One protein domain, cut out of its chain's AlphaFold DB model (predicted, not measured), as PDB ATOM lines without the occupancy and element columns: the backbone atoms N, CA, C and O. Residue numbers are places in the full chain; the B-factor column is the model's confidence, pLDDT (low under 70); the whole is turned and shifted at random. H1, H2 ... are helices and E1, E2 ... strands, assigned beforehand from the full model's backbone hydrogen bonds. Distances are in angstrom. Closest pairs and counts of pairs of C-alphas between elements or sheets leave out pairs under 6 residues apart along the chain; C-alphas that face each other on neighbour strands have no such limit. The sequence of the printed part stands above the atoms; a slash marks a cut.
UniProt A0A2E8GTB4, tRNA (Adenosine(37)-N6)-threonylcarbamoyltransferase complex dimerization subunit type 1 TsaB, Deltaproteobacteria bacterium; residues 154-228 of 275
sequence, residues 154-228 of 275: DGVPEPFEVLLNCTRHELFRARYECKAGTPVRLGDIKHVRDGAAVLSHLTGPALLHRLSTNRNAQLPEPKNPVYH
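What this domain is: This is residues 154 to 228 of the 275 residues of the protein "tRNA (Adenosine(37)-N6)-threonylcarbamoyltransferase complex dimerization subunit type 1 TsaB" of Deltaproteobacteria bacterium (UniProt A0A2E8GTB4). The domain is one elongated, strongly twisted sheet with the single short helix H1 packed on it; E1 lies in the middle, between E2 and E5. The long strand E2 has E3 and E4 along its other side at different parts of its length, and the turn of the E2 and E3 hairpin lies far from the loop around Asn 216, between E5 and E6. The printed part has 75 residues with six named strands, numbered as they follow each other along the chain, and one named helix, H1, which comes between E4 and E5 in the chain; the class is mostly strand, and the sheet is branched and mixed, with the neighbour pairs E1 and E5, and E5 and E6, parallel and the pairs E1 and E2, E2 and E3, and E2 and E4 antiparallel. The whole is compact, with a radius of gyration of the C-alphas of 12.2 A, and spans 40 by 22 by 22 A.

Where its parts are: E1, residues 160 to 165, begins with C-alpha 160 at (171.224, 124.431, 101.142) and is 16.6 A long. E2, residues 171 to 179, is the longest strand, 24.7 A. E3 is residues 182 to 185, 9.9 A, and E4 is residues 190 to 192, 6.4 A. H1, residues 195 to 201, is 10.1 A long and begins with C-alpha 195 at (175.472, 139.442, 95.914). E5, residues 205 to 210, is 16.6 A long, and E6, residues 224 to 226, is 6.7 A long and ends with C-alpha 226 at (175.791, 127.361, 107.541).

How they stand to each other: E1 and E2 form an antiparallel hairpin at 150 degrees, with N 164 and O 172 within hydrogen-bond range at 2.8 A. E2 and E3 form another hairpin, antiparallel at 133 degrees, with N 179 and O 182 at 2.8 A; E1, E2 and E3 are a meander, each strand the antiparallel neighbour of the one before. E4 is antiparallel to E2 at 140 degrees, with N 173 and O 190 at 2.8 A. The pairing is staggered: E4 is beside residues 171 to 173 of E2 and E3 beside 175 to 179, both on one side of E2, with E1 on the other side. E3 and E4 are apart. H1 is on the sheet at a height of 7.4 A, only just over none of its strands: 2 of its 7 C-alphas fall on E2. The closest C-alphas of H1 and E2 are those of Gly 195 and Leu 171, 5.3 A apart. In H1 every O i to N i+4 pair is within hydrogen-bond range. E5 is parallel to E1 at 17 degrees, with N 163 and O 207 at 2.8 A. On the other side of E5, E6 is parallel to it at 61 degrees, with N 226 and O 206 at 2.8 A.

The domain as a whole: The C-alphas of Ala 180 and Asn 216 are the two farthest apart, at 39.8 A, while those of Asp 154 and His 228, the first and last printed, are 7.1 A apart. The printed part has no cut. The link from E5 to E6 is long, 13 residues; the other links between named elements are tight. The mean pLDDT of the printed part is 86.0, and it is under 70 at residue 157 and residues 213 to 218.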
ATOM      1  N   ASP A 154     179.064 119.643 107.458       77.56
ATOM      2  CA  ASP A 154     178.482 118.447 108.066       77.56
ATOM      3  C   ASP A 154     177.079 118.740 108.612       77.56
ATOM      4  O   ASP A 154     176.847 119.780 109.231       77.56
ATOM      5  N   GLY A 155     176.153 117.792 108.434       72.25
ATOM      6  CA  GLY A 155     174.898 117.739 109.196       72.25
ATOM      7  C   GLY A 155     173.902 118.880 108.949       72.25
ATOM      8  O   GLY A 155     173.165 119.248 109.863       72.25
ATOM      9  N   VAL A 156     173.866 119.455 107.744       70.75
ATOM     10  CA  VAL A 156     172.925 120.533 107.392       70.75
ATOM     11  C   VAL A 156     171.624 119.983 106.801       70.75
ATOM     12  O   VAL A 156     171.684 119.070 105.979       70.75
ATOM     13  N   PRO A 157     170.452 120.540 107.170       66.06
ATOM     14  CA  PRO A 157     169.179 120.168 106.562       66.06
ATOM     15  C   PRO A 157     169.134 120.499 105.066       66.06
ATOM     16  O   PRO A 157     169.557 121.568 104.622       66.06
ATOM     17  N   GLU A 158     168.581 119.572 104.293       75.38
ATOM     18  CA  GLU A 158     168.537 119.628 102.837       75.38
ATOM     19  C   GLU A 158     167.292 120.361 102.324       75.38
ATOM     20  O   GLU A 158     166.202 120.149 102.866       75.38
ATOM     21  N   PRO A 159     167.392 121.171 101.247       91.38
ATOM     22  CA  PRO A 159     168.596 121.614 100.513       91.38
ATOM     23  C   PRO A 159     169.206 122.945 101.026       91.38
ATOM     24  O   PRO A 159     168.484 123.790 101.558       91.38
ATOM     25  N   PHE A 160     170.491 123.210 100.737       94.12
ATOM     26  CA  PHE A 160     171.224 124.431 101.142       94.12
ATOM     27  C   PHE A 160     171.971 125.116  99.980       94.12
ATOM     28  O   PHE A 160     172.135 124.549  98.903       94.12
ATOM     29  N   GLU A 161     172.414 126.360 100.172       95.31
ATOM     30  CA  GLU A 161     173.192 127.126  99.185       95.31
ATOM     31  C   GLU A 161     174.664 127.241  99.581       95.31
ATOM     32  O   GLU A 161     174.991 127.467 100.744       95.31
ATOM     33  N   VAL A 162     175.558 127.173  98.598       95.44
ATOM     34  CA  VAL A 162     176.973 127.512  98.768       95.44
ATOM     35  C   VAL A 162     177.277 128.746  97.941       95.44
ATOM     36  O   VAL A 162     177.006 128.802  96.742       95.44
ATOM     37  N   LEU A 163     177.845 129.745  98.603       94.62
ATOM     38  CA  LEU A 163     178.137 131.064  98.074       94.62
ATOM     39  C   LEU A 163     179.637 131.321  98.221       94.62
ATOM     40  O   LEU A 163     180.187 131.253  99.318       94.62
ATOM     41  N   LEU A 164     180.298 131.657  97.120       93.44
ATOM     42  CA  LEU A 164     181.708 132.020  97.093       93.44
ATOM     43  C   LEU A 164     181.869 133.477  96.659       93.44
ATOM     44  O   LEU A 164     181.600 133.846  95.514       93.44
ATOM     45  N   ASN A 165     182.373 134.305  97.567       91.25
ATOM     46  CA  ASN A 165     182.745 135.684  97.300       91.25
ATOM     47  C   ASN A 165     184.229 135.784  96.921       91.25
ATOM     48  O   ASN A 165     185.113 135.682  97.776       91.25
ATOM     49  N   CYS A 166     184.509 136.003  95.632       82.25
ATOM     50  CA  CYS A 166     185.869 136.251  95.132       82.25
ATOM     51  C   CYS A 166     186.168 137.738  94.898       82.25
ATOM     52  O   CYS A 166     187.335 138.132  94.873       82.25
ATOM     53  N   THR A 167     185.140 138.564  94.682       76.38
ATOM     54  CA  THR A 167     185.268 139.993  94.356       76.38
ATOM     55  C   THR A 167     184.204 140.798  95.101       76.38
ATOM     56  O   THR A 167     183.211 140.221  95.512       76.38
ATOM     57  N   ARG A 168     184.399 142.114  95.272       80.88
ATOM     58  CA  ARG A 168     183.600 143.020  96.132       80.88
ATOM     59  C   ARG A 168     182.140 142.585  96.368       80.88
ATOM     60  O   ARG A 168     181.852 141.979  97.389       80.88
ATOM     61  N   HIS A 169     181.248 142.886  95.425       84.25
ATOM     62  CA  HIS A 169     179.808 142.658  95.574       84.25
ATOM     63  C   HIS A 169     179.309 141.415  94.835       84.25
ATOM     64  O   HIS A 169     178.132 141.100  94.933       84.25
ATOM     65  N   GLU A 170     180.175 140.703  94.113       88.38
ATOM     66  CA  GLU A 170     179.763 139.574  93.279       88.38
ATOM     67  C   GLU A 170     179.906 138.240  94.029       88.38
ATOM     68  O   GLU A 170     180.797 138.059  94.865       88.38
ATOM     69  N   LEU A 171     179.060 137.272  93.690       90.81
ATOM     70  CA  LEU A 171     179.082 135.920  94.244       90.81
ATOM     71  C   LEU A 171     179.052 134.883  93.127       90.81
ATOM     72  O   LEU A 171     178.400 135.070  92.104       90.81
ATOM     73  N   PHE A 172     179.713 133.758  93.355       93.94
ATOM     74  CA  PHE A 172     179.380 132.510  92.680       93.94
ATOM     75  C   PHE A 172     178.476 131.703  93.602       93.94
ATOM     76  O   PHE A 172     178.717 131.682  94.808       93.94
ATOM     77  N   ARG A 173     177.441 131.065  93.061       94.94
ATOM     78  CA  ARG A 173     176.494 130.286  93.859       94.94
ATOM     79  C   ARG A 173     176.075 128.993  93.190       94.94
ATOM     80  O   ARG A 173     175.958 128.949  91.967       94.94
ATOM     81  N   ALA A 174     175.784 127.991  94.003       96.50
ATOM     82  CA  ALA A 174     175.096 126.778  93.602       96.50
ATOM     83  C   ALA A 174     174.316 126.209  94.792       96.50
ATOM     84  O   ALA A 174     174.656 126.459  95.953       96.50
ATOM     85  N   ARG A 175     173.268 125.446  94.487       95.75
ATOM     86  CA  ARG A 175     172.434 124.771  95.478       95.75
ATOM     87  C   ARG A 175     172.886 123.323  95.627       95.75
ATOM     88  O   ARG A 175     173.286 122.718  94.639       95.75
ATOM     89  N   TYR A 176     172.807 122.783  96.834       95.06
ATOM     90  CA  TYR A 176     173.257 121.437  97.175       95.06
ATOM     91  C   TYR A 176     172.221 120.700  98.022       95.06
ATOM     92  O   TYR A 176     171.423 121.308  98.740       95.06
ATOM     93  N   GLU A 177     172.265 119.379  97.928       92.75
ATOM     94  CA  GLU A 177     171.483 118.416  98.702       92.75
ATOM     95  C   GLU A 177     172.428 117.312  99.213       92.75
ATOM     96  O   GLU A 177     173.374 116.951  98.518       92.75
ATOM     97  N   CYS A 178     172.216 116.783 100.415       89.06
ATOM     98  CA  CYS A 178     173.117 115.827 101.069       89.06
ATOM     99  C   CYS A 178     172.699 114.363 100.816       89.06
ATOM    100  O   CYS A 178     172.147 113.639 101.634       89.06
ATOM    101  N   LYS A 179     173.132 113.872  99.661       87.06
ATOM    102  CA  LYS A 179     173.205 112.470  99.223       87.06
ATOM    103  C   LYS A 179     173.858 111.491 100.198       87.06
ATOM    104  O   LYS A 179     175.054 111.279 100.047       87.06
ATOM    105  N   ALA A 180     173.152 110.879 101.154       84.06
ATOM    106  CA  ALA A 180     173.762 109.917 102.094       84.06
ATOM    107  C   ALA A 180     175.012 110.493 102.804       84.06
ATOM    108  O   ALA A 180     176.055 109.851 102.902       84.06
ATOM    109  N   GLY A 181     174.916 111.755 103.239       81.62
ATOM    110  CA  GLY A 181     176.025 112.488 103.860       81.62
ATOM    111  C   GLY A 181     177.017 113.125 102.879       81.62
ATOM    112  O   GLY A 181     177.926 113.815 103.322       81.62
ATOM    113  N   THR A 182     176.840 112.951 101.564       86.00
ATOM    114  CA  THR A 182     177.665 113.583 100.523       86.00
ATOM    115  C   THR A 182     176.896 114.712  99.829       86.00
ATOM    116  O   THR A 182     175.803 114.468  99.321       86.00
ATOM    117  N   PRO A 183     177.428 115.942  99.747       90.62
ATOM    118  CA  PRO A 183     176.751 117.025  99.046       90.62
ATOM    119  C   PRO A 183     176.780 116.814  97.527       90.62
ATOM    120  O   PRO A 183     177.837 116.676  96.918       90.62
ATOM    121  N   VAL A 184     175.605 116.859  96.909       91.56
ATOM    122  CA  VAL A 184     175.385 116.755  95.465       91.56
ATOM    123  C   VAL A 184     174.843 118.086  94.955       91.56
ATOM    124  O   VAL A 184     173.880 118.629  95.502       91.56
ATOM    125  N   ARG A 185     175.465 118.630  93.904       94.44
ATOM    126  CA  ARG A 185     175.084 119.925  93.327       94.44
ATOM    127  C   ARG A 185     173.771 119.820  92.538       94.44
ATOM    128  O   ARG A 185     173.646 119.021  91.617       94.44
ATOM    129  N   LEU A 186     172.808 120.683  92.858       94.06
ATOM    130  CA  LEU A 186     171.515 120.826  92.186       94.06
ATOM    131  C   LEU A 186     171.603 121.910  91.096       94.06
ATOM    132  O   LEU A 186     171.165 123.049  91.282       94.06
ATOM    133  N   GLY A 187     172.188 121.546  89.954       92.75
ATOM    134  CA  GLY A 187     172.320 122.405  88.773       92.75
ATOM    135  C   GLY A 187     173.671 123.111  88.648       92.75
ATOM    136  O   GLY A 187     174.667 122.718  89.258       92.75
ATOM    137  N   ASP A 188     173.710 124.153  87.819       93.38
ATOM    138  CA  ASP A 188     174.960 124.829  87.466       93.38
ATOM    139  C   ASP A 188     175.410 125.854  88.508       93.38
ATOM    140  O   ASP A 188     174.603 126.506  89.181       93.38
ATOM    141  N   ILE A 189     176.726 126.066  88.569       95.06
ATOM    142  CA  ILE A 189     177.315 127.201  89.280       95.06
ATOM    143  C   ILE A 189     176.961 128.478  88.516       95.06
ATOM    144  O   ILE A 189     177.203 128.588  87.317       95.06
ATOM    145  N   LYS A 190     176.408 129.466  89.222       93.62
ATOM    146  CA  LYS A 190     175.969 130.748  88.658       93.62
ATOM    147  C   LYS A 190     176.798 131.898  89.200       93.62
ATOM    148  O   LYS A 190     177.101 131.949  90.390       93.62
ATOM    149  N   HIS A 191     177.114 132.857  88.337       92.69
ATOM    150  CA  HIS A 191     177.673 134.146  88.732       92.69
ATOM    151  C   HIS A 191     176.547 135.141  89.015       92.69
ATOM    152  O   HIS A 191     175.573 135.233  88.273       92.69
ATOM    153  N   VAL A 192     176.691 135.890  90.099       90.50
ATOM    154  CA  VAL A 192     175.750 136.906  90.560       90.50
ATOM    155  C   VAL A 192     176.520 138.205  90.733       90.50
ATOM    156  O   VAL A 192     177.463 138.266  91.520       90.50
ATOM    157  N   ARG A 193     176.102 139.261  90.027       88.38
ATOM    158  CA  ARG A 193     176.731 140.589  90.135       88.38
ATOM    159  C   ARG A 193     176.372 141.308  91.434       88.38
ATOM    160  O   ARG A 193     177.252 141.890  92.059       88.38
ATOM    161  N   ASP A 194     175.103 141.243  91.833       89.19
ATOM    162  CA  ASP A 194     174.602 141.829  93.078       89.19
ATOM    163  C   ASP A 194     174.390 140.747  94.145       89.19
ATOM    164  O   ASP A 194     173.305 140.191  94.336       89.19
ATOM    165  N   GLY A 195     175.478 140.406  94.827       90.00
ATOM    166  CA  GLY A 195     175.472 139.442  95.914       90.00
ATOM    167  C   GLY A 195     174.673 139.914  97.125       90.00
ATOM    168  O   GLY A 195     174.091 139.081  97.814       90.00
ATOM    169  N   ALA A 196     174.594 141.227  97.372       89.56
ATOM    170  CA  ALA A 196     173.857 141.771  98.513       89.56
ATOM    171  C   ALA A 196     172.350 141.559  98.336       89.56
ATOM    172  O   ALA A 196     171.685 141.122  99.277       89.56
ATOM    173  N   ALA A 197     171.833 141.782  97.124       90.25
ATOM    174  CA  ALA A 197     170.450 141.468  96.785       90.25
ATOM    175  C   ALA A 197     170.149 139.970  96.917       90.25
ATOM    176  O   ALA A 197     169.106 139.600  97.446       90.25
ATOM    177  N   VAL A 198     171.053 139.084  96.488       91.31
ATOM    178  CA  VAL A 198     170.840 137.639  96.682       91.31
ATOM    179  C   VAL A 198     170.796 137.279  98.162       91.31
ATOM    180  O   VAL A 198     169.885 136.573  98.583       91.31
ATOM    181  N   LEU A 199     171.734 137.783  98.960       90.62
ATOM    182  CA  LEU A 199     171.814 137.490 100.390       90.62
ATOM    183  C   LEU A 199     170.610 138.022 101.178       90.62
ATOM    184  O   LEU A 199     170.158 137.362 102.110       90.62
ATOM    185  N   SER A 200     170.055 139.176 100.799       88.69
ATOM    186  CA  SER A 200     168.894 139.760 101.482       88.69
ATOM    187  C   SER A 200     167.594 138.982 101.240       88.69
ATOM    188  O   SER A 200     166.752 138.899 102.143       88.69
ATOM    189  N   HIS A 201     167.445 138.378 100.057       90.19
ATOM    190  CA  HIS A 201     166.286 137.560  99.686       90.19
ATOM    191  C   HIS A 201     166.462 136.075 100.020       90.19
ATOM    192  O   HIS A 201     165.488 135.325  99.980       90.19
ATOM    193  N   LEU A 202     167.676 135.634 100.359       91.12
ATOM    194  CA  LEU A 202     167.931 134.239 100.677       91.12
ATOM    195  C   LEU A 202     167.339 133.872 102.044       91.12
ATOM    196  O   LEU A 202     167.714 134.427 103.078       91.12
ATOM    197  N   THR A 203     166.396 132.931 102.032       89.94
ATOM    198  CA  THR A 203     165.695 132.439 103.227       89.94
ATOM    199  C   THR A 203     166.178 131.066 103.686       89.94
ATOM    200  O   THR A 203     166.010 130.733 104.853       89.94
ATOM    201  N   GLY A 204     166.769 130.263 102.798       91.00
ATOM    202  CA  GLY A 204     167.273 128.926 103.127       91.00
ATOM    203  C   GLY A 204     168.647 128.928 103.813       91.00
ATOM    204  O   GLY A 204     169.298 129.977 103.868       91.00
ATOM    205  N   PRO A 205     169.103 127.763 104.314       93.06
ATOM    206  CA  PRO A 205     170.446 127.595 104.862       93.06
ATOM    207  C   PRO A 205     171.510 127.902 103.804       93.06
ATOM    208  O   PRO A 205     171.383 127.469 102.655       93.06
ATOM    209  N   ALA A 206     172.556 128.641 104.174       93.69
ATOM    210  CA  ALA A 206     173.583 129.045 103.222       93.69
ATOM    211  C   ALA A 206     174.984 129.138 103.825       93.69
ATOM    212  O   ALA A 206     175.202 129.832 104.818       93.69
ATOM    213  N   LEU A 207     175.953 128.495 103.174       92.88
ATOM    214  CA  LEU A 207     177.376 128.673 103.436       92.88
ATOM    215  C   LEU A 207     177.885 129.848 102.603       92.88
ATOM    216  O   LEU A 207     177.785 129.824 101.379       92.88
ATOM    217  N   LEU A 208     178.489 130.846 103.246       92.25
ATOM    218  CA  LEU A 208     179.168 131.944 102.561       92.25
ATOM    219  C   LEU A 208     180.672 131.914 102.840       92.25
ATOM    220  O   LEU A 208     181.132 132.274 103.922       92.25
ATOM    221  N   HIS A 209     181.450 131.527 101.832       91.44
ATOM    222  CA  HIS A 209     182.907 131.574 101.865       91.44
ATOM    223  C   HIS A 209     183.425 132.864 101.219       91.44
ATOM    224  O   HIS A 209     183.005 133.251 100.125       91.44
ATOM    225  N   ARG A 210     184.381 133.530 101.876       88.44
ATOM    226  CA  ARG A 210     184.975 134.792 101.415       88.44
ATOM    227  C   ARG A 210     186.465 134.614 101.169       88.44
ATOM    228  O   ARG A 210     187.233 134.406 102.102       88.44
ATOM    229  N   LEU A 211     186.879 134.767  99.913       83.25
ATOM    230  CA  LEU A 211     188.279 134.621  99.513       83.25
ATOM    231  C   LEU A 211     189.161 135.777 100.020       83.25
ATOM    232  O   LEU A 211     190.339 135.590 100.320       83.25
ATOM    233  N   SER A 212     188.603 136.988 100.097       72.69
ATOM    234  CA  SER A 212     189.282 138.185 100.600       72.69
ATOM    235  C   SER A 212     188.638 138.641 101.903       72.69
ATOM    236  O   SER A 212     187.438 138.891 101.952       72.69
ATOM    237  N   THR A 213     189.447 138.829 102.942       61.09
ATOM    238  CA  THR A 213     189.008 139.409 104.222       61.09
ATOM    239  C   THR A 213     189.097 140.940 104.249       61.09
ATOM    240  O   THR A 213     188.851 141.559 105.285       61.09
ATOM    241  N   ASN A 214     189.470 141.583 103.132       55.03
ATOM    242  CA  ASN A 214     189.720 143.023 103.106       55.03
ATOM    243  C   ASN A 214     188.414 143.828 103.289       55.03
ATOM    244  O   ASN A 214     187.420 143.598 102.606       55.03
ATOM    245  N   ARG A 215     188.440 144.773 104.237       48.66
ATOM    246  CA  ARG A 215     187.293 145.267 105.031       48.66
ATOM    247  C   ARG A 215     186.293 146.208 104.337       48.66
ATOM    248  O   ARG A 215     185.281 146.533 104.940       48.66
ATOM    249  N   ASN A 216     186.525 146.647 103.098       48.62
ATOM    250  CA  ASN A 216     185.852 147.856 102.585       48.62
ATOM    251  C   ASN A 216     184.560 147.630 101.773       48.62
ATOM    252  O   ASN A 216     183.983 148.596 101.288       48.62
ATOM    253  N   ALA A 217     184.093 146.387 101.630       54.94
ATOM    254  CA  ALA A 217     182.758 146.064 101.113       54.94
ATOM    255  C   ALA A 217     182.423 144.605 101.459       54.94
ATOM    256  O   ALA A 217     182.463 143.730 100.596       54.94
ATOM    257  N   GLN A 218     182.194 144.315 102.740       69.94
ATOM    258  CA  GLN A 218     181.769 142.977 103.143       69.94
ATOM    259  C   GLN A 218     180.283 142.818 102.827       69.94
ATOM    260  O   GLN A 218     179.449 143.570 103.325       69.94
ATOM    261  N   LEU A 219     179.966 141.851 101.966       83.94
ATOM    262  CA  LEU A 219     178.594 141.392 101.784       83.94
ATOM    263  C   LEU A 219     178.002 140.956 103.138       83.94
ATOM    264  O   LEU A 219     178.740 140.355 103.935       83.94
ATOM    265  N   PRO A 220     176.706 141.230 103.392       87.62
ATOM    266  CA  PRO A 220     176.055 140.843 104.641       87.62
ATOM    267  C   PRO A 220     176.115 139.326 104.842       87.62
ATOM    268  O   PRO A 220     176.239 138.568 103.881       87.62
ATOM    269  N   GLU A 221     176.039 138.863 106.087       88.50
ATOM    270  CA  GLU A 221     175.869 137.429 106.322       88.50
ATOM    271  C   GLU A 221     174.471 136.969 105.874       88.50
ATOM    272  O   GLU A 221     173.513 137.748 105.953       88.50
ATOM    273  N   PRO A 222     174.329 135.722 105.388       90.56
ATOM    274  CA  PRO A 222     173.018 135.155 105.108       90.56
ATOM    275  C   PRO A 222     172.193 135.056 106.396       90.56
ATOM    276  O   PRO A 222     172.738 134.871 107.482       90.56
ATOM    277  N   LYS A 223     170.862 135.133 106.270       90.31
ATOM    278  CA  LYS A 223     169.940 135.069 107.420       90.31
ATOM    279  C   LYS A 223     170.047 133.753 108.196       90.31
ATOM    280  O   LYS A 223     169.943 133.764 109.416       90.31
ATOM    281  N   ASN A 224     170.283 132.653 107.480       90.50
ATOM    282  CA  ASN A 224     170.440 131.307 108.027       90.50
ATOM    283  C   ASN A 224     171.831 130.764 107.652       90.50
ATOM    284  O   ASN A 224     171.954 130.015 106.677       90.50
ATOM    285  N   PRO A 225     172.898 131.186 108.355       89.62
ATOM    286  CA  PRO A 225     174.255 130.804 108.005       89.62
ATOM    287  C   PRO A 225     174.529 129.337 108.338       89.62
ATOM    288  O   PRO A 225     174.233 128.848 109.427       89.62
ATOM    289  N   VAL A 226     175.156 128.663 107.385       89.31
ATOM    290  CA  VAL A 226     175.791 127.361 107.541       89.31
ATOM    291  C   VAL A 226     177.288 127.589 107.685       89.31
ATOM    292  O   VAL A 226     177.881 128.380 106.951       89.31
ATOM    293  N   TYR A 227     177.905 126.872 108.615       84.00
ATOM    294  CA  TYR A 227     179.339 126.936 108.845       84.00
ATOM    295  C   TYR A 227     179.999 125.624 108.425       84.00
ATOM    296  O   TYR A 227     179.390 124.559 108.501       84.00
ATOM    297  N   HIS A 228     181.255 125.713 107.992       80.19
ATOM    298  CA  HIS A 228     182.105 124.538 107.817       80.19
ATOM    299  C   HIS A 228     182.270 123.811 109.157       80.19
ATOM    300  O   HIS A 228     182.182 124.432 110.224       80.19
TER     301      HIS A 228